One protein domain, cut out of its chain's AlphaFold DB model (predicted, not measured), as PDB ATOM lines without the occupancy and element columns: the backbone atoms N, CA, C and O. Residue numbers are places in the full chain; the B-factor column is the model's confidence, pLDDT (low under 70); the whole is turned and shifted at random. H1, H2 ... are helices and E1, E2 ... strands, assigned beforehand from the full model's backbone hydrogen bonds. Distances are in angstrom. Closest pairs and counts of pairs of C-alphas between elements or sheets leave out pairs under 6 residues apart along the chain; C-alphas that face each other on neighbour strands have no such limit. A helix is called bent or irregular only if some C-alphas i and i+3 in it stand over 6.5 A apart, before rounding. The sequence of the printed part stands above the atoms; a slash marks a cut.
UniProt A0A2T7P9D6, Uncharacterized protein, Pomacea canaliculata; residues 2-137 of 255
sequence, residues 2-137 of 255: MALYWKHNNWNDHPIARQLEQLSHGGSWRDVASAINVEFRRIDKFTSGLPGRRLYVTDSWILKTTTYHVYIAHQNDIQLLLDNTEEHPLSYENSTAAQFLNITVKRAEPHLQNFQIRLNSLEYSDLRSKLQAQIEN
ATOM      1  N   MET A   2       8.863  67.441  25.885       61.88
ATOM      2  CA  MET A   2       9.362  66.563  26.975       61.88
ATOM      3  C   MET A   2       9.903  65.186  26.534       61.88
ATOM      4  O   MET A   2      10.952  64.764  27.007       61.88
ATOM      5  N   ALA A   3       9.253  64.497  25.588       66.25
ATOM      6  CA  ALA A   3       9.701  63.164  25.156       66.25
ATOM      7  C   ALA A   3      11.077  63.168  24.453       66.25
ATOM      8  O   ALA A   3      11.823  62.197  24.546       66.25
ATOM      9  N   LEU A   4      11.434  64.264  23.771       72.00
ATOM     10  CA  LEU A   4      12.746  64.417  23.130       72.00
ATOM     11  C   LEU A   4      13.856  64.656  24.162       72.00
ATOM     12  O   LEU A   4      14.942  64.106  24.011       72.00
ATOM     13  N   TYR A   5      13.558  65.404  25.229       75.38
ATOM     14  CA  TYR A   5      14.466  65.608  26.359       75.38
ATOM     15  C   TYR A   5      14.789  64.281  27.063       75.38
ATOM     16  O   TYR A   5      15.957  63.944  27.238       75.38
ATOM     17  N   TRP A   6      13.773  63.459  27.351       77.88
ATOM     18  CA  TRP A   6      13.992  62.126  27.925       77.88
ATOM     19  C   TRP A   6      14.767  61.204  26.992       77.88
ATOM     20  O   TRP A   6      15.695  60.532  27.432       77.88
ATOM     21  N   LYS A   7      14.436  61.199  25.696       79.31
ATOM     22  CA  LYS A   7      15.148  60.392  24.702       79.31
ATOM     23  C   LYS A   7      16.636  60.755  24.627       79.31
ATOM     24  O   LYS A   7      17.457  59.856  24.481       79.31
ATOM     25  N   HIS A   8      16.981  62.038  24.752       77.00
ATOM     26  CA  HIS A   8      18.369  62.502  24.710       77.00
ATOM     27  C   HIS A   8      19.202  61.983  25.893       77.00
ATOM     28  O   HIS A   8      20.388  61.718  25.729       77.00
ATOM     29  N   ASN A   9      18.587  61.775  27.062       78.31
ATOM     30  CA  ASN A   9      19.248  61.185  28.229       78.31
ATOM     31  C   ASN A   9      18.881  59.703  28.444       78.31
ATOM     32  O   ASN A   9      18.698  59.257  29.574       78.31
ATOM     33  N   ASN A  10      18.700  58.931  27.364       80.19
ATOM     34  CA  ASN A  10      18.393  57.493  27.429       80.19
ATOM     35  C   ASN A  10      17.221  57.123  28.365       80.19
ATOM     36  O   ASN A  10      17.189  56.017  28.911       80.19
ATOM     37  N   TRP A  11      16.248  58.025  28.510       82.50
ATOM     38  CA  TRP A  11      15.075  57.939  29.387       82.50
ATOM     39  C   TRP A  11      15.356  57.990  30.894       82.50
ATOM     40  O   TRP A  11      14.423  57.830  31.675       82.50
ATOM     41  N   ASN A  12      16.587  58.288  31.318       81.81
ATOM     42  CA  ASN A  12      16.961  58.357  32.736       81.81
ATOM     43  C   ASN A  12      16.216  59.475  33.491       81.81
ATOM     44  O   ASN A  12      15.880  59.330  34.660       81.81
ATOM     45  N   ASP A  13      15.874  60.568  32.804       81.62
ATOM     46  CA  ASP A  13      15.096  61.672  33.386       81.62
ATOM     47  C   ASP A  13      13.581  61.437  33.392       81.62
ATOM     48  O   ASP A  13      12.811  62.314  33.794       81.62
ATOM     49  N   HIS A  14      13.124  60.271  32.933       84.88
ATOM     50  CA  HIS A  14      11.716  59.924  33.002       84.88
ATOM     51  C   HIS A  14      11.304  59.701  34.472       84.88
ATOM     52  O   HIS A  14      12.011  58.993  35.192       84.88
ATOM     53  N   PRO A  15      10.146  60.211  34.937       83.81
ATOM     54  CA  PRO A  15       9.723  60.077  36.336       83.81
ATOM     55  C   PRO A  15       9.706  58.628  36.844       83.81
ATOM     56  O   PRO A  15      10.166  58.346  37.945       83.81
ATOM     57  N   ILE A  16       9.242  57.694  36.004       85.62
ATOM     58  CA  ILE A  16       9.231  56.257  36.329       85.62
ATOM     59  C   ILE A  16      10.654  55.687  36.404       85.62
ATOM     60  O   ILE A  16      10.926  54.870  37.275       85.62
ATOM     61  N   ALA A  17      11.570  56.117  35.530       86.38
ATOM     62  CA  ALA A  17      12.951  55.635  35.555       86.38
ATOM     63  C   ALA A  17      13.650  56.066  36.852       86.38
ATOM     64  O   ALA A  17      14.253  55.230  37.515       86.38
ATOM     65  N   ARG A  18      13.457  57.322  37.279       85.81
ATOM     66  CA  ARG A  18      13.959  57.820  38.570       85.81
ATOM     67  C   ARG A  18      13.371  57.068  39.764       85.81
ATOM     68  O   ARG A  18      14.085  56.771  40.712       85.81
ATOM     69  N   GLN A  19      12.082  56.734  39.723       85.44
ATOM     70  CA  GLN A  19      11.460  55.930  40.776       85.44
ATOM     71  C   GLN A  19      12.048  54.513  40.843       85.44
ATOM     72  O   GLN A  19      12.269  53.992  41.930       85.44
ATOM     73  N   LEU A  20      12.301  53.886  39.694       87.38
ATOM     74  CA  LEU A  20      12.916  52.559  39.615       87.38
ATOM     75  C   LEU A  20      14.390  52.571  40.038       87.38
ATOM     76  O   LEU A  20      14.857  51.611  40.636       87.38
ATOM     77  N   GLU A  21      15.110  53.655  39.761       87.44
ATOM     78  CA  GLU A  21      16.486  53.863  40.220       87.44
ATOM     79  C   GLU A  21      16.571  53.972  41.747       87.44
ATOM     80  O   GLU A  21      17.484  53.441  42.366       87.44
ATOM     81  N   GLN A  22      15.582  54.591  42.391       84.69
ATOM     82  CA  GLN A  22      15.518  54.620  43.856       84.69
ATOM     83  C   GLN A  22      15.304  53.223  44.457       84.69
ATOM     84  O   GLN A  22      15.780  52.953  45.554       84.69
ATOM     85  N   LEU A  23      14.623  52.336  43.726       83.00
ATOM     86  CA  LEU A  23      14.371  50.949  44.128       83.00
ATOM     87  C   LEU A  23      15.539  50.003  43.805       83.00
ATOM     88  O   LEU A  23      15.571  48.886  44.307       83.00
ATOM     89  N   SER A  24      16.496  50.405  42.963       82.00
ATOM     90  CA  SER A  24      17.618  49.546  42.561       82.00
ATOM     91  C   SER A  24      18.746  49.489  43.599       82.00
ATOM     92  O   SER A  24      19.759  48.841  43.339       82.00
ATOM     93  N   HIS A  25      18.613  50.191  44.736       78.56
ATOM     94  CA  HIS A  25      19.630  50.328  45.791       78.56
ATOM     95  C   HIS A  25      21.053  50.593  45.246       78.56
ATOM     96  O   HIS A  25      22.036  50.045  45.740       78.56
ATOM     97  N   GLY A  26      21.168  51.437  44.211       75.12
ATOM     98  CA  GLY A  26      22.443  51.791  43.567       75.12
ATOM     99  C   GLY A  26      22.751  51.041  42.262       75.12
ATOM    100  O   GLY A  26      23.800  51.277  41.665       75.12
ATOM    101  N   GLY A  27      21.855  50.165  41.799       82.19
ATOM    102  CA  GLY A  27      21.921  49.523  40.481       82.19
ATOM    103  C   GLY A  27      21.287  50.347  39.350       82.19
ATOM    104  O   GLY A  27      20.789  51.455  39.551       82.19
ATOM    105  N   SER A  28      21.236  49.785  38.140       88.00
ATOM    106  CA  SER A  28      20.541  50.416  37.012       88.00
ATOM    107  C   SER A  28      19.027  50.231  37.131       88.00
ATOM    108  O   SER A  28      18.538  49.121  37.346       88.00
ATOM    109  N   TRP A  29      18.250  51.292  36.889       88.94
ATOM    110  CA  TRP A  29      16.781  51.207  36.848       88.94
ATOM    111  C   TRP A  29      16.266  50.190  35.814       88.94
ATOM    112  O   TRP A  29      15.153  49.675  35.933       88.94
ATOM    113  N   ARG A  30      17.078  49.885  34.792       89.81
ATOM    114  CA  ARG A  30      16.758  48.918  33.732       89.81
ATOM    115  C   ARG A  30      16.717  47.485  34.247       89.81
ATOM    116  O   ARG A  30      15.907  46.708  33.749       89.81
ATOM    117  N   ASP A  31      17.542  47.157  35.236       89.94
ATOM    118  CA  ASP A  31      17.579  45.816  35.822       89.94
ATOM    119  C   ASP A  31      16.287  45.561  36.601       89.94
ATOM    120  O   ASP A  31      15.615  44.551  36.384       89.94
ATOM    121  N   VAL A  32      15.861  46.551  37.394       90.88
ATOM    122  CA  VAL A  32      14.570  46.539  38.098       90.88
ATOM    123  C   VAL A  32      13.407  46.468  37.104       90.88
ATOM    124  O   VAL A  32      12.507  45.641  37.251       90.88
ATOM    125  N   ALA A  33      13.435  47.279  36.041       91.06
ATOM    126  CA  ALA A  33      12.411  47.244  34.995       91.06
ATOM    127  C   ALA A  33      12.329  45.872  34.300       91.06
ATOM    128  O   ALA A  33      11.234  45.397  33.994       91.06
ATOM    129  N   SER A  34      13.477  45.237  34.051       91.31
ATOM    130  CA  SER A  34      13.562  43.905  33.454       91.31
ATOM    131  C   SER A  34      12.963  42.845  34.378       91.31
ATOM    132  O   SER A  34      12.117  42.071  33.930       91.31
ATOM    133  N   ALA A  35      13.313  42.865  35.669       91.19
ATOM    134  CA  ALA A  35      12.760  41.960  36.676       91.19
ATOM    135  C   ALA A  35      11.229  42.078  36.760       91.19
ATOM    136  O   ALA A  35      10.518  41.083  36.600       91.19
ATOM    137  N   ILE A  36      10.716  43.310  36.873       92.19
ATOM    138  CA  ILE A  36       9.274  43.583  36.876       92.19
ATOM    139  C   ILE A  36       8.619  43.064  35.590       92.19
ATOM    140  O   ILE A  36       7.566  42.439  35.646       92.19
ATOM    141  N   ASN A  37       9.217  43.295  34.419       93.06
ATOM    142  CA  ASN A  37       8.643  42.861  33.142       93.06
ATOM    143  C   ASN A  37       8.612  41.329  32.996       93.06
ATOM    144  O   ASN A  37       7.662  40.792  32.425       93.06
ATOM    145  N   VAL A  38       9.622  40.620  33.506       92.19
ATOM    146  CA  VAL A  38       9.635  39.149  33.525       92.19
ATOM    147  C   VAL A  38       8.513  38.615  34.415       92.19
ATOM    148  O   VAL A  38       7.754  37.753  33.969       92.19
ATOM    149  N   GLU A  39       8.355  39.151  35.627       91.38
ATOM    150  CA  GLU A  39       7.282  38.747  36.546       91.38
ATOM    151  C   GLU A  39       5.894  39.126  36.011       91.38
ATOM    152  O   GLU A  39       4.968  38.318  36.024       91.38
ATOM    153  N   PHE A  40       5.746  40.319  35.433       90.06
ATOM    154  CA  PHE A  40       4.471  40.806  34.904       90.06
ATOM    155  C   PHE A  40       3.927  39.953  33.748       90.06
ATOM    156  O   PHE A  40       2.713  39.875  33.535       90.06
ATOM    157  N   ARG A  41       4.802  39.293  32.980       90.31
ATOM    158  CA  ARG A  41       4.398  38.393  31.886       90.31
ATOM    159  C   ARG A  41       3.827  37.067  32.376       90.31
ATOM    160  O   ARG A  41       3.168  36.390  31.589       90.31
ATOM    161  N   ARG A  42       4.037  36.703  33.643       88.81
ATOM    162  CA  ARG A  42       3.485  35.472  34.208       88.81
ATOM    163  C   ARG A  42       1.961  35.552  34.318       88.81
ATOM    164  O   ARG A  42       1.361  36.633  34.374       88.81
ATOM    165  N   ILE A  43       1.319  34.389  34.271       85.69
ATOM    166  CA  ILE A  43      -0.147  34.259  34.290       85.69
ATOM    167  C   ILE A  43      -0.684  34.430  35.716       85.69
ATOM    168  O   ILE A  43      -1.803  34.883  35.906       85.69
ATOM    169  N   ASP A  44       0.137  34.137  36.717       86.12
ATOM    170  CA  ASP A  44      -0.223  34.049  38.127       86.12
ATOM    171  C   ASP A  44      -0.186  35.395  38.872       86.12
ATOM    172  O   ASP A  44      -0.144  35.425  40.101       86.12
ATOM    173  N   LYS A  45      -0.229  36.516  38.149       89.38
ATOM    174  CA  LYS A  45      -0.355  37.849  38.749       89.38
ATOM    175  C   LYS A  45      -1.787  38.099  39.211       89.38
ATOM    176  O   LYS A  45      -2.742  37.850  38.478       89.38
ATOM    177  N   PHE A  46      -1.933  38.667  40.399       90.31
ATOM    178  CA  PHE A  46      -3.217  39.179  40.856       90.31
ATOM    179  C   PHE A  46      -3.503  40.519  40.179       90.31
ATOM    180  O   PHE A  46      -2.628  41.388  40.128       90.31
ATOM    181  N   THR A  47      -4.721  40.696  39.667       90.88
ATOM    182  CA  THR A  47      -5.147  41.937  39.015       90.88
ATOM    183  C   THR A  47      -6.514  42.366  39.516       90.88
ATOM    184  O   THR A  47      -7.452  41.585  39.412       90.88
ATOM    185  N   SER A  48      -6.643  43.608  39.978       89.00
ATOM    186  CA  SER A  48      -7.930  44.177  40.407       89.00
ATOM    187  C   SER A  48      -8.065  45.638  39.956       89.00
ATOM    188  O   SER A  48      -7.069  46.332  39.714       89.00
ATOM    189  N   GLY A  49      -9.305  46.110  39.822       84.50
ATOM    190  CA  GLY A  49      -9.648  47.495  39.496       84.50
ATOM    191  C   GLY A  49     -10.022  47.761  38.032       84.50
ATOM    192  O   GLY A  49      -9.885  46.926  37.136       84.50
ATOM    193  N   LEU A  50     -10.510  48.979  37.793       82.38
ATOM    194  CA  LEU A  50     -11.027  49.419  36.496       82.38
ATOM    195  C   LEU A  50      -9.916  49.546  35.439       82.38
ATOM    196  O   LEU A  50      -8.775  49.886  35.774       82.38
ATOM    197  N   PRO A  51     -10.226  49.357  34.143       72.56
ATOM    198  CA  PRO A  51      -9.286  49.647  33.062       72.56
ATOM    199  C   PRO A  51      -8.851  51.125  33.120       72.56
ATOM    200  O   PRO A  51      -9.643  52.030  32.886       72.56
ATOM    201  N   GLY A  52      -7.590  51.364  33.501       73.31
ATOM    202  CA  GLY A  52      -7.000  52.697  33.727       73.31
ATOM    203  C   GLY A  52      -6.586  52.981  35.179       73.31
ATOM    204  O   GLY A  52      -5.756  53.855  35.424       73.31
ATOM    205  N   ARG A  53      -7.108  52.219  36.148       85.19
ATOM    206  CA  ARG A  53      -6.720  52.265  37.565       85.19
ATOM    207  C   ARG A  53      -6.601  50.843  38.099       85.19
ATOM    208  O   ARG A  53      -7.508  50.357  38.771       85.19
ATOM    209  N   ARG A  54      -5.507  50.170  37.744       90.56
ATOM    210  CA  ARG A  54      -5.314  48.753  38.051       90.56
ATOM    211  C   ARG A  54      -4.267  48.556  39.128       90.56
ATOM    212  O   ARG A  54      -3.239  49.232  39.154       90.56
ATOM    213  N   LEU A  55      -4.541  47.596  39.990       92.69
ATOM    214  CA  LEU A  55      -3.568  47.002  40.878       92.69
ATOM    215  C   LEU A  55      -3.062  45.716  40.231       92.69
ATOM    216  O   LEU A  55      -3.866  44.891  39.806       92.69
ATOM    217  N   TYR A  56      -1.748  45.553  40.188       93.00
ATOM    218  CA  TYR A  56      -1.095  44.301  39.851       93.00
ATOM    219  C   TYR A  56      -0.207  43.893  41.017       93.00
ATOM    220  O   TYR A  56       0.627  44.683  41.463       93.00
ATOM    221  N   VAL A  57      -0.383  42.670  41.498       92.75
ATOM    222  CA  VAL A  57       0.494  42.075  42.508       92.75
ATOM    223  C   VAL A  57       1.124  40.830  41.905       92.75
ATOM    224  O   VAL A  57       0.438  39.934  41.414       92.75
ATOM    225  N   THR A  58       2.446  40.844  41.884       91.81
ATOM    226  CA  THR A  58       3.322  39.751  41.445       91.81
ATOM    227  C   THR A  58       4.035  39.178  42.660       91.81
ATOM    228  O   THR A  58       3.887  39.728  43.749       91.81
ATOM    229  N   ASP A  59       4.821  38.120  42.482       89.56
ATOM    230  CA  ASP A  59       5.526  37.465  43.585       89.56
ATOM    231  C   ASP A  59       6.373  38.452  44.399       89.56
ATOM    232  O   ASP A  59       6.314  38.415  45.626       89.56
ATOM    233  N   SER A  60       7.089  39.375  43.740       90.94
ATOM    234  CA  SER A  60       7.995  40.318  44.419       90.94
ATOM    235  C   SER A  60       7.516  41.773  44.393       90.94
ATOM    236  O   SER A  60       7.976  42.582  45.198       90.94
ATOM    237  N   TRP A  61       6.596  42.146  43.494       92.12
ATOM    238  CA  TRP A  61       6.229  43.554  43.268       92.12
ATOM    239  C   TRP A  61       4.742  43.849  43.423       92.12
ATOM    240  O   TRP A  61       3.881  43.083  42.981       92.12
ATOM    241  N   ILE A  62       4.458  45.044  43.943       93.12
ATOM    242  CA  ILE A  62       3.144  45.685  43.932       93.12
ATOM    243  C   ILE A  62       3.192  46.888  42.993       93.12
ATOM    244  O   ILE A  62       3.973  47.825  43.178       93.12
ATOM    245  N   LEU A  63       2.310  46.878  42.000       92.62
ATOM    246  CA  LEU A  63       2.183  47.918  40.991       92.62
ATOM    247  C   LEU A  63       0.769  48.483  41.042       92.62
ATOM    248  O   LEU A  63      -0.203  47.783  40.776       92.62
ATOM    249  N   LYS A  64       0.635  49.773  41.327       92.62
ATOM    250  CA  LYS A  64      -0.643  50.481  41.247       92.62
ATOM    251  C   LYS A  64      -0.569  51.528  40.152       92.62
ATOM    252  O   LYS A  64       0.195  52.487  40.249       92.62
ATOM    253  N   THR A  65      -1.411  51.390  39.140       91.00
ATOM    254  CA  THR A  65      -1.587  52.406  38.108       91.00
ATOM    255  C   THR A  65      -2.769  53.301  38.447       91.00
ATOM    256  O   THR A  65      -3.812  52.868  38.936       91.00
ATOM    257  N   THR A  66      -2.590  54.591  38.214       87.81
ATOM    258  CA  THR A  66      -3.649  55.597  38.240       87.81
ATOM    259  C   THR A  66      -3.610  56.367  36.928       87.81
ATOM    260  O   THR A  66      -2.703  56.172  36.121       87.81
ATOM    261  N   THR A  67      -4.553  57.284  36.726       85.75
ATOM    262  CA  THR A  67      -4.623  58.105  35.510       85.75
ATOM    263  C   THR A  67      -3.334  58.886  35.232       85.75
ATOM    264  O   THR A  67      -2.993  59.097  34.075       85.75
ATOM    265  N   TYR A  68      -2.609  59.293  36.280       84.25
ATOM    266  CA  TYR A  68      -1.444  60.180  36.152       84.25
ATOM    267  C   TYR A  68      -0.161  59.642  36.789       84.25
ATOM    268  O   TYR A  68       0.919  60.139  36.493       84.25
ATOM    269  N   HIS A  69      -0.264  58.641  37.663       85.19
ATOM    270  CA  HIS A  69       0.867  58.138  38.440       85.19
ATOM    271  C   HIS A  69       0.913  56.614  38.420       85.19
ATOM    272  O   HIS A  69      -0.127  55.949  38.480       85.19
ATOM    273  N   VAL A  70       2.129  56.076  38.400       89.31
ATOM    274  CA  VAL A  70       2.407  54.656  38.605       89.31
ATOM    275  C   VAL A  70       3.167  54.529  39.914       89.31
ATOM    276  O   VAL A  70       4.207  55.147  40.097       89.31
ATOM    277  N   TYR A  71       2.636  53.740  40.836       90.75
ATOM    278  CA  TYR A  71       3.282  53.439  42.102       90.75
ATOM    279  C   TYR A  71       3.835  52.026  42.027       90.75
ATOM    280  O   TYR A  71       3.097  51.084  41.753       90.75
ATOM    281  N   ILE A  72       5.134  51.896  42.269       91.06
ATOM    282  CA  ILE A  72       5.862  50.627  42.271       91.06
ATOM    283  C   ILE A  72       6.460  50.459  43.656       91.06
ATOM    284  O   ILE A  72       7.046  51.421  44.162       91.06
ATOM    285  N   ALA A  73       6.264  49.301  44.272       91.25
ATOM    286  CA  ALA A  73       6.877  48.941  45.541       91.25
ATOM    287  C   ALA A  73       7.285  47.467  45.535       91.25
ATOM    288  O   ALA A  73       6.612  46.638  44.918       91.25
ATOM    289  N   HIS A  74       8.380  47.170  46.221       91.00
ATOM    290  CA  HIS A  74       8.877  45.817  46.416       91.00
ATOM    291  C   HIS A  74       8.258  45.220  47.688       91.00
ATOM    292  O   HIS A  74       8.115  45.920  48.687       91.00
ATOM    293  N   GLN A  75       7.840  43.954  47.652       90.50
ATOM    294  CA  GLN A  75       7.063  43.339  48.735       90.50
ATOM    295  C   GLN A  75       7.838  43.182  50.051       90.50
ATOM    296  O   GLN A  75       7.215  43.175  51.111       90.50
ATOM    297  N   ASN A  76       9.170  43.099  50.004       88.31
ATOM    298  CA  ASN A  76       9.991  42.986  51.215       88.31
ATOM    299  C   ASN A  76      10.156  44.319  51.957       88.31
ATOM    300  O   ASN A  76      10.414  44.320  53.157       88.31
ATOM    301  N   ASP A  77       9.956  45.440  51.263       87.69
ATOM    302  CA  ASP A  77      10.269  46.783  51.763       87.69
ATOM    303  C   ASP A  77       8.989  47.580  52.062       87.69
ATOM    304  O   ASP A  77       8.944  48.812  51.982       87.69
ATOM    305  N   ILE A  78       7.902  46.869  52.378       89.62
ATOM    306  CA  ILE A  78       6.593  47.459  52.657       89.62
ATOM    307  C   ILE A  78       5.957  46.925  53.936       89.62
ATOM    308  O   ILE A  78       6.142  45.785  54.346       89.62
ATOM    309  N   GLN A  79       5.113  47.769  54.519       89.31
ATOM    310  CA  GLN A  79       4.156  47.418  55.556       89.31
ATOM    311  C   GLN A  79       2.748  47.715  55.042       89.31
ATOM    312  O   GLN A  79       2.475  48.798  54.514       89.31
ATOM    313  N   LEU A  80       1.846  46.748  55.190       89.25
ATOM    314  CA  LEU A  80       0.471  46.841  54.714       89.25
ATOM    315  C   LEU A  80      -0.467  47.061  55.895       89.25
ATOM    316  O   LEU A  80      -0.567  46.208  56.769       89.25
ATOM    317  N   LEU A  81      -1.171  48.189  55.899       87.44
ATOM    318  CA  LEU A  81      -2.097  48.565  56.965       87.44
ATOM    319  C   LEU A  81      -3.516  48.660  56.421       87.44
ATOM    320  O   LEU A  81      -3.762  49.370  55.447       87.44
ATOM    321  N   LEU A  82      -4.461  47.977  57.057       85.12
ATOM    322  CA  LEU A  82      -5.877  48.135  56.749       85.12
ATOM    323  C   LEU A  82      -6.418  49.377  57.467       85.12
ATOM    324  O   LEU A  82      -6.522  49.394  58.694       85.12
ATOM    325  N   ASP A  83      -6.761  50.419  56.706       81.25
ATOM    326  CA  ASP A  83      -7.161  51.704  57.284       81.25
ATOM    327  C   ASP A  83      -8.645  51.761  57.606       81.25
ATOM    328  O   ASP A  83      -9.001  52.061  58.741       81.25
ATOM    329  N   ASN A  84      -9.494  51.556  56.593       76.19
ATOM    330  CA  ASN A  84     -10.933  51.817  56.625       76.19
ATOM    331  C   ASN A  84     -11.677  50.885  55.650       76.19
ATOM    332  O   ASN A  84     -11.114  50.417  54.657       76.19
ATOM    333  N   THR A  85     -12.975  50.708  55.892       76.56
ATOM    334  CA  THR A  85     -13.937  50.084  54.973       76.56
ATOM    335  C   THR A  85     -14.947  51.112  54.478       76.56
ATOM    336  O   THR A  85     -15.484  51.879  55.274       76.56
ATOM    337  N   GLU A  86     -15.250  51.098  53.184       72.56
ATOM    338  CA  GLU A  86     -16.369  51.837  52.596       72.56
ATOM    339  C   GLU A  86     -17.452  50.858  52.148       72.56
ATOM    340  O   GLU A  86     -17.181  49.947  51.365       72.56
ATOM    341  N   GLU A  87     -18.683  51.062  52.606       63.69
ATOM    342  CA  GLU A  87     -19.834  50.259  52.196       63.69
ATOM    343  C   GLU A  87     -20.662  51.028  51.171       63.69
ATOM    344  O   GLU A  87     -21.074  52.162  51.412       63.69
ATOM    345  N   HIS A  88     -20.908  50.402  50.021       61.88
ATOM    346  CA  HIS A  88     -21.798  50.931  48.994       61.88
ATOM    347  C   HIS A  88     -23.027  50.019  48.905       61.88
ATOM    348  O   HIS A  88     -22.884  48.863  48.502       61.88
ATOM    349  N   PRO A  89     -24.233  50.494  49.283       49.41
ATOM    350  CA  PRO A  89     -25.436  49.658  49.353       49.41
ATOM    351  C   PRO A  89     -25.917  49.161  47.982       49.41
ATOM    352  O   PRO A  89     -26.720  48.237  47.919       49.41
ATOM    353  N   LEU A  90     -25.423  49.749  46.889       50.91
ATOM    354  CA  LEU A  90     -25.758  49.375  45.520       50.91
ATOM    355  C   LEU A  90     -24.475  49.358  44.686       50.91
ATOM    356  O   LEU A  90     -23.940  50.411  44.339       50.91
ATOM    357  N   SER A  91     -23.969  48.169  44.366       49.97
ATOM    358  CA  SER A  91     -23.001  48.022  43.280       49.97
ATOM    359  C   SER A  91     -23.773  47.849  41.968       49.97
ATOM    360  O   SER A  91     -24.771  47.136  41.929       49.97
ATOM    361  N   TYR A  92     -23.362  48.532  40.894       49.97
ATOM    362  CA  TYR A  92     -24.074  48.490  39.605       49.97
ATOM    363  C   TYR A  92     -23.999  47.107  38.924       49.97
ATOM    364  O   TYR A  92     -24.781  46.826  38.023       49.97
ATOM    365  N   GLU A  93     -23.075  46.242  39.358       53.34
ATOM    366  CA  GLU A  93     -22.833  44.924  38.754       53.34
ATOM    367  C   GLU A  93     -23.513  43.779  39.510       53.34
ATOM    368  O   GLU A  93     -24.062  42.881  38.879       53.34
ATOM    369  N   ASN A  94     -23.553  43.831  40.843       46.31
ATOM    370  CA  ASN A  94     -24.207  42.827  41.673       46.31
ATOM    371  C   ASN A  94     -25.176  43.539  42.620       46.31
ATOM    372  O   ASN A  94     -24.776  44.453  43.339       46.31
ATOM    373  N   SER A  95     -26.439  43.111  42.660       48.72
ATOM    374  CA  SER A  95     -27.505  43.627  43.542       48.72
ATOM    375  C   SER A  95     -27.252  43.354  45.046       48.72
ATOM    376  O   SER A  95     -28.175  43.211  45.838       48.72
ATOM    377  N   THR A  96     -25.986  43.267  45.452       51.72
ATOM    378  CA  THR A  96     -25.489  43.071  46.810       51.72
ATOM    379  C   THR A  96     -24.667  44.287  47.243       51.72
ATOM    380  O   THR A  96     -24.022  44.958  46.432       51.72
ATOM    381  N   ALA A  97     -24.696  44.597  48.540       57.38
ATOM    382  CA  ALA A  97     -23.895  45.674  49.111       57.38
ATOM    383  C   ALA A  97     -22.396  45.364  48.932       57.38
ATOM    384  O   ALA A  97     -21.908  44.343  49.419       57.38
ATOM    385  N   ALA A  98     -21.661  46.234  48.234       68.06
ATOM    386  CA  ALA A  98     -20.231  46.063  47.997       68.06
ATOM    387  C   ALA A  98     -19.424  46.783  49.081       68.06
ATOM    388  O   ALA A  98     -19.497  48.007  49.216       68.06
ATOM    389  N   GLN A  99     -18.625  46.026  49.836       75.56
ATOM    390  CA  GLN A  99     -17.645  46.587  50.762       75.56
ATOM    391  C   GLN A  99     -16.296  46.726  50.050       75.56
ATOM    392  O   GLN A  99     -15.764  45.759  49.500       75.56
ATOM    393  N   PHE A 100     -15.730  47.928  50.086       84.69
ATOM    394  CA  PHE A 100     -14.383  48.219  49.616       84.69
ATOM    395  C   PHE A 100     -13.441  48.426  50.799       84.69
ATOM    396  O   PHE A 100     -13.745  49.164  51.735       84.69
ATOM    397  N   LEU A 101     -12.281  47.786  50.736       86.56
ATOM    398  CA  LEU A 101     -11.196  47.895  51.697       86.56
ATOM    399  C   LEU A 101     -10.189  48.932  51.211       86.56
ATOM    400  O   LEU A 101      -9.754  48.881  50.059       86.56
ATOM    401  N   ASN A 102      -9.785  49.829  52.104       89.06
ATOM    402  CA  ASN A 102      -8.700  50.768  51.873       89.06
ATOM    403  C   ASN A 102      -7.462  50.297  52.651       89.06
ATOM    404  O   ASN A 102      -7.449  50.307  53.881       89.06
ATOM    405  N   ILE A 103      -6.433  49.865  51.922       90.25
ATOM    406  CA  ILE A 103      -5.173  49.343  52.461       90.25
ATOM    407  C   ILE A 103      -4.070  50.355  52.163       90.25
ATOM    408  O   ILE A 103      -3.779  50.626  50.998       90.25
ATOM    409  N   THR A 104      -3.427  50.913  53.181       91.00
ATOM    410  CA  THR A 104      -2.242  51.755  52.998       91.00
ATOM    411  C   THR A 104      -0.990  50.900  52.883       91.00
ATOM    412  O   THR A 104      -0.685  50.084  53.748       91.00
ATOM    413  N   VAL A 105      -0.235  51.140  51.813       91.38
ATOM    414  CA  VAL A 105       1.107  50.603  51.609       91.38
ATOM    415  C   VAL A 105       2.103  51.631  52.125       91.38
ATOM    416  O   VAL A 105       2.341  52.661  51.480       91.38
ATOM    417  N   LYS A 106       2.661  51.361  53.304       89.31
ATOM    418  CA  LYS A 106       3.801  52.100  53.843       89.31
ATOM    419  C   LYS A 106       5.084  51.504  53.296       89.31
ATOM    420  O   LYS A 106       5.232  50.289  53.297       89.31
ATOM    421  N   ARG A 107       5.994  52.346  52.825       87.06
ATOM    422  CA  ARG A 107       7.306  51.919  52.327       87.06
ATOM    423  C   ARG A 107       8.357  52.087  53.415       87.06
ATOM    424  O   ARG A 107       8.229  52.988  54.245       87.06
ATOM    425  N   ALA A 108       9.368  51.226  53.406       83.12
ATOM    426  CA  ALA A 108      10.504  51.320  54.311       83.12
ATOM    427  C   ALA A 108      11.336  52.581  54.023       83.12
ATOM    428  O   ALA A 108      11.780  53.256  54.951       83.12
ATOM    429  N   GLU A 109      11.489  52.951  52.748       78.94
ATOM    430  CA  GLU A 109      12.240  54.137  52.343       78.94
ATOM    431  C   GLU A 109      11.402  55.417  52.519       78.94
ATOM    432  O   GLU A 109      10.430  55.629  51.786       78.94
ATOM    433  N   PRO A 110      11.812  56.356  53.393       71.06
ATOM    434  CA  PRO A 110      11.046  57.575  53.667       71.06
ATOM    435  C   PRO A 110      10.999  58.557  52.485       71.06
ATOM    436  O   PRO A 110      10.175  59.469  52.467       71.06
ATOM    437  N   HIS A 111      11.874  58.390  51.487       74.56
ATOM    438  CA  HIS A 111      11.895  59.217  50.276       74.56
ATOM    439  C   HIS A 111      10.790  58.854  49.278       74.56
ATOM    440  O   HIS A 111      10.458  59.661  48.406       74.56
ATOM    441  N   LEU A 112      10.218  57.654  49.391       77.75
ATOM    442  CA  LEU A 112       9.155  57.191  48.517       77.75
ATOM    443  C   LEU A 112       7.792  57.460  49.154       77.75
ATOM    444  O   LEU A 112       7.542  57.136  50.310       77.75
ATOM    445  N   GLN A 113       6.870  58.023  48.374       80.81
ATOM    446  CA  GLN A 113       5.524  58.289  48.869       80.81
ATOM    447  C   GLN A 113       4.748  56.988  49.098       80.81
ATOM    448  O   GLN A 113       4.661  56.120  48.223       80.81
ATOM    449  N   ASN A 114       4.131  56.902  50.275       89.44
ATOM    450  CA  ASN A 114       3.138  55.883  50.590       89.44
ATOM    451  C   ASN A 114       1.929  56.026  49.664       89.44
ATOM    452  O   ASN A 114       1.605  57.120  49.195       89.44
ATOM    453  N   PHE A 115       1.234  54.923  49.419       89.69
ATOM    454  CA  PHE A 115       0.052  54.939  48.568       89.69
ATOM    455  C   PHE A 115      -1.017  53.998  49.101       89.69
ATOM    456  O   PHE A 115      -0.727  52.970  49.702       89.69
ATOM    457  N   GLN A 116      -2.272  54.350  48.844       90.31
ATOM    458  CA  GLN A 116      -3.413  53.553  49.272       90.31
ATOM    459  C   GLN A 116      -3.930  52.678  48.132       90.31
ATOM    460  O   GLN A 116      -4.047  53.129  46.992       90.31
ATOM    461  N   ILE A 117      -4.265  51.436  48.428       90.88
ATOM    462  CA  ILE A 117      -4.925  50.490  47.539       90.88
ATOM    463  C   ILE A 117      -6.386  50.409  47.965       90.88
ATOM    464  O   ILE A 117      -6.679  50.262  49.146       90.88
ATOM    465  N   ARG A 118      -7.295  50.495  46.994       88.69
ATOM    466  CA  ARG A 118      -8.719  50.237  47.200       88.69
ATOM    467  C   ARG A 118      -9.067  48.923  46.518       88.69
ATOM    468  O   ARG A 118      -8.810  48.794  45.323       88.69
ATOM    469  N   LEU A 119      -9.637  47.990  47.267       87.44
ATOM    470  CA  LEU A 119      -9.949  46.632  46.819       87.44
ATOM    471  C   LEU A 119     -11.388  46.275  47.192       87.44
ATOM    472  O   LEU A 119     -11.867  46.722  48.229       87.44
ATOM    473  N   ASN A 120     -12.076  45.459  46.396       85.00
ATOM    474  CA  ASN A 120     -13.311  44.836  46.860       85.00
ATOM    475  C   ASN A 120     -12.990  43.783  47.939       85.00
ATOM    476  O   ASN A 120     -12.054  43.000  47.797       85.00
ATOM    477  N   SER A 121     -13.773  43.755  49.015       80.69
ATOM    478  CA  SER A 121     -13.696  42.741  50.076       80.69
ATOM    479  C   SER A 121     -13.725  41.295  49.561       80.69
ATOM    480  O   SER A 121     -13.049  40.444  50.135       80.69
ATOM    481  N   LEU A 122     -14.423  41.026  48.451       77.56
ATOM    482  CA  LEU A 122     -14.479  39.704  47.814       77.56
ATOM    483  C   LEU A 122     -13.130  39.246  47.243       77.56
ATOM    484  O   LEU A 122     -12.859  38.053  47.201       77.56
ATOM    485  N   GLU A 123     -12.271  40.177  46.828       82.44
ATOM    486  CA  GLU A 123     -10.958  39.875  46.242       82.44
ATOM    487  C   GLU A 123      -9.844  39.833  47.308       82.44
ATOM    488  O   GLU A 123      -8.664  39.664  46.991       82.44
ATOM    489  N   TYR A 124     -10.187  40.025  48.587       83.88
ATOM    490  CA  TYR A 124      -9.210  40.126  49.672       83.88
ATOM    491  C   TYR A 124      -8.444  38.821  49.909       83.88
ATOM    492  O   TYR A 124      -7.239  38.869  50.159       83.88
ATOM    493  N   SER A 125      -9.109  37.666  49.821       79.06
ATOM    494  CA  SER A 125      -8.461  36.352  49.954       79.06
ATOM    495  C   SER A 125      -7.410  36.136  48.870       79.06
ATOM    496  O   SER A 125      -6.293  35.709  49.165       79.06
ATOM    497  N   ASP A 126      -7.749  36.500  47.636       83.81
ATOM    498  CA  ASP A 126      -6.890  36.332  46.470       83.81
ATOM    499  C   ASP A 126      -5.681  37.259  46.563       83.81
ATOM    500  O   ASP A 126      -4.544  36.807  46.410       83.81
ATOM    501  N   LEU A 127      -5.902  38.529  46.926       86.88
ATOM    502  CA  LEU A 127      -4.820  39.467  47.206       86.88
ATOM    503  C   LEU A 127      -3.910  38.931  48.319       86.88
ATOM    504  O   LEU A 127      -2.692  38.895  48.153       86.88
ATOM    505  N   ARG A 128      -4.484  38.483  49.441       84.88
ATOM    506  CA  ARG A 128      -3.723  37.968  50.587       84.88
ATOM    507  C   ARG A 128      -2.894  36.740  50.225       84.88
ATOM    508  O   ARG A 128      -1.787  36.612  50.728       84.88
ATOM    509  N   SER A 129      -3.390  35.871  49.346       82.12
ATOM    510  CA  SER A 129      -2.648  34.688  48.889       82.12
ATOM    511  C   SER A 129      -1.379  35.028  48.094       82.12
ATOM    512  O   SER A 129      -0.458  34.217  48.033       82.12
ATOM    513  N   LYS A 130      -1.324  36.226  47.497       87.25
ATOM    514  CA  LYS A 130      -0.209  36.707  46.668       87.25
ATOM    515  C   LYS A 130       0.747  37.649  47.391       87.25
ATOM    516  O   LYS A 130       1.788  38.005  46.841       87.25
ATOM    517  N   LEU A 131       0.400  38.062  48.605       87.56
ATOM    518  CA  LEU A 131       1.241  38.922  49.419       87.56
ATOM    519  C   LEU A 131       2.165  38.086  50.304       87.56
ATOM    520  O   LEU A 131       1.725  37.181  51.005       87.56
ATOM    521  N   GLN A 132       3.447  38.436  50.298       83.62
ATOM    522  CA  GLN A 132       4.451  37.907  51.218       83.62
ATOM    523  C   GLN A 132       4.331  38.575  52.595       83.62
ATOM    524  O   GLN A 132       4.486  37.924  53.628       83.62
ATOM    525  N   ALA A 133       4.017  39.874  52.611       79.19
ATOM    526  CA  ALA A 133       3.814  40.645  53.829       79.19
ATOM    527  C   ALA A 133       2.389  40.471  54.377       79.19
ATOM    528  O   ALA A 133       1.398  40.539  53.643       79.19
ATOM    529  N   GLN A 134       2.271  40.306  55.695       77.62
ATOM    530  CA  GLN A 134       0.973  40.269  56.360       77.62
ATOM    531  C   GLN A 134       0.322  41.661  56.354       77.62
ATOM    532  O   GLN A 134       0.958  42.661  56.671       77.62
ATOM    533  N   ILE A 135      -0.975  41.713  56.038       82.44
ATOM    534  CA  ILE A 135      -1.788  42.922  56.210       82.44
ATOM    535  C   ILE A 135      -2.154  43.057  57.691       82.44
ATOM    536  O   ILE A 135      -2.847  42.195  58.244       82.44
ATOM    537  N   GLU A 136      -1.705  44.137  58.325       81.75
ATOM    538  CA  GLU A 136      -2.033  44.462  59.709       81.75
ATOM    539  C   GLU A 136      -3.403  45.138  59.788       81.75
ATOM    540  O   GLU A 136      -3.667  46.164  59.158       81.75
ATOM    541  N   ASN A 137      -4.281  44.569  60.609       77.25
ATOM    542  CA  ASN A 137      -5.596  45.123  60.899       77.25
ATOM    543  C   ASN A 137      -5.605  45.758  62.294       77.25
ATOM    544  O   ASN A 137      -6.260  45.271  63.212       77.25
TER     545      ASN A 137
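This is residues 2 to 137 of the 255 residues of an uncharacterized protein of Pomacea canaliculata (UniProt A0A2T7P9D6). Two small sheets, E1 to E4 and E5 to E7, make a sandwich, partly face to face with their strands crossed, and H4 packs over E1 at the edge of the first sheet and beside the strands of the second. H2 and H3 meet nearly at a right angle and graze the four-stranded sheet, while H1 lies off at one end of the long axis and the link between E5 and E6 lies at the other. The printed part has 136 residues with four named helices and seven named strands, in the order H1 H2 H3 E1 E2 E3 E4 E5 E6 E7 H4, of mixed class; the sheets run E1 - E2 - E3 - E4 and E5 - E6 - E7, both antiparallel. It is compact, with a radius of gyration of the C-alphas of 16.4 A, yet elongated in outline, spanning 53 by 30 by 30 A.

Find C-alpha 46 at (-3.217, 39.179, 40.856), where E1, residues 46 to 48, begins, 6.9 A long. E2, residues 55 to 57, follows with 6.6 A, then E3, residues 61 to 65, with 12.9 A, and E4, residues 70 to 74, with 13.5 A. Next look for E5, residues 78 to 88, at 28.8 A; E6, residues 98 to 107, at 28.5 A; and E7, residues 115 to 120, at 16.8 A. H4, residues 121 to 130, covers 15.2 A and ends at C-alpha 130, (-0.209, 36.707, 46.668); it is irregular, with C-alphas 122 and 125 7.2 A apart. Go back to C-alpha 2 at (9.362, 66.563, 26.975) for H1, residues 2 to 8, 10.1 A long; then come H2, residues 15 to 23, with 12.9 A, and H3, residues 29 to 40, with 16.2 A.

Start in the sheet E1 E2 E3 E4, a meander, each strand the antiparallel neighbour of the one before. Look for N 46 and O 57 of the hairpin E1 and E2 at 2.9 A, N 56 and O 63 of the hairpin E2 and E3 at 2.8 A, and N 64 and O 71 of the hairpin E3 and E4 at 2.8 A. The second meander, E5 E6 E7, is strongly twisted; in its hairpins, N 81 of E5 and O 104 of E6 are 2.9 A apart, and N 103 of E6 and O 117 of E7 2.8 A. The two sheets form a sandwich, two sheets face to face, with strands at 58 degrees to each other; the closest C-alphas of E1 and E7, Ser 48 and Leu 119, are 7.2 A apart. H4 and the first sheet form two layers, a helix on one face of a sheet: H4 lies over E1 at a height over the sheet of 9.0 A and runs along the strands, at 23 degrees to E1 on the local plane. H4 is also on the sheet E5 E6 E7, over none of its strands, at a height over the sheet of 6.9 A. H2 touches residues 29 to 33 of H3, about perpendicular at 89 degrees, with the C-alphas of Glu 21 and Trp 29 closest at 4.3 A. Both only graze the first sheet, H2 with residues 15 to 23 and H3 with residues 35 to 40. H1 is apart from H2, H3, H4 and the seven strands. In H1, H2 and H3 every O i to N i+4 pair is within hydrogen-bond range; in H4, 4 of 6 are.

The two C-alphas farthest apart, those of His 8 and Ser 95, are 53.1 A apart. The printed part has no cut, and no link is long. Residues 80 to 81 of E5 pair with residues 135 to 136, parallel. The mean pLDDT of the printed part is 82.4; look for values under 70 at residues 2 to 3 and 87 to 98.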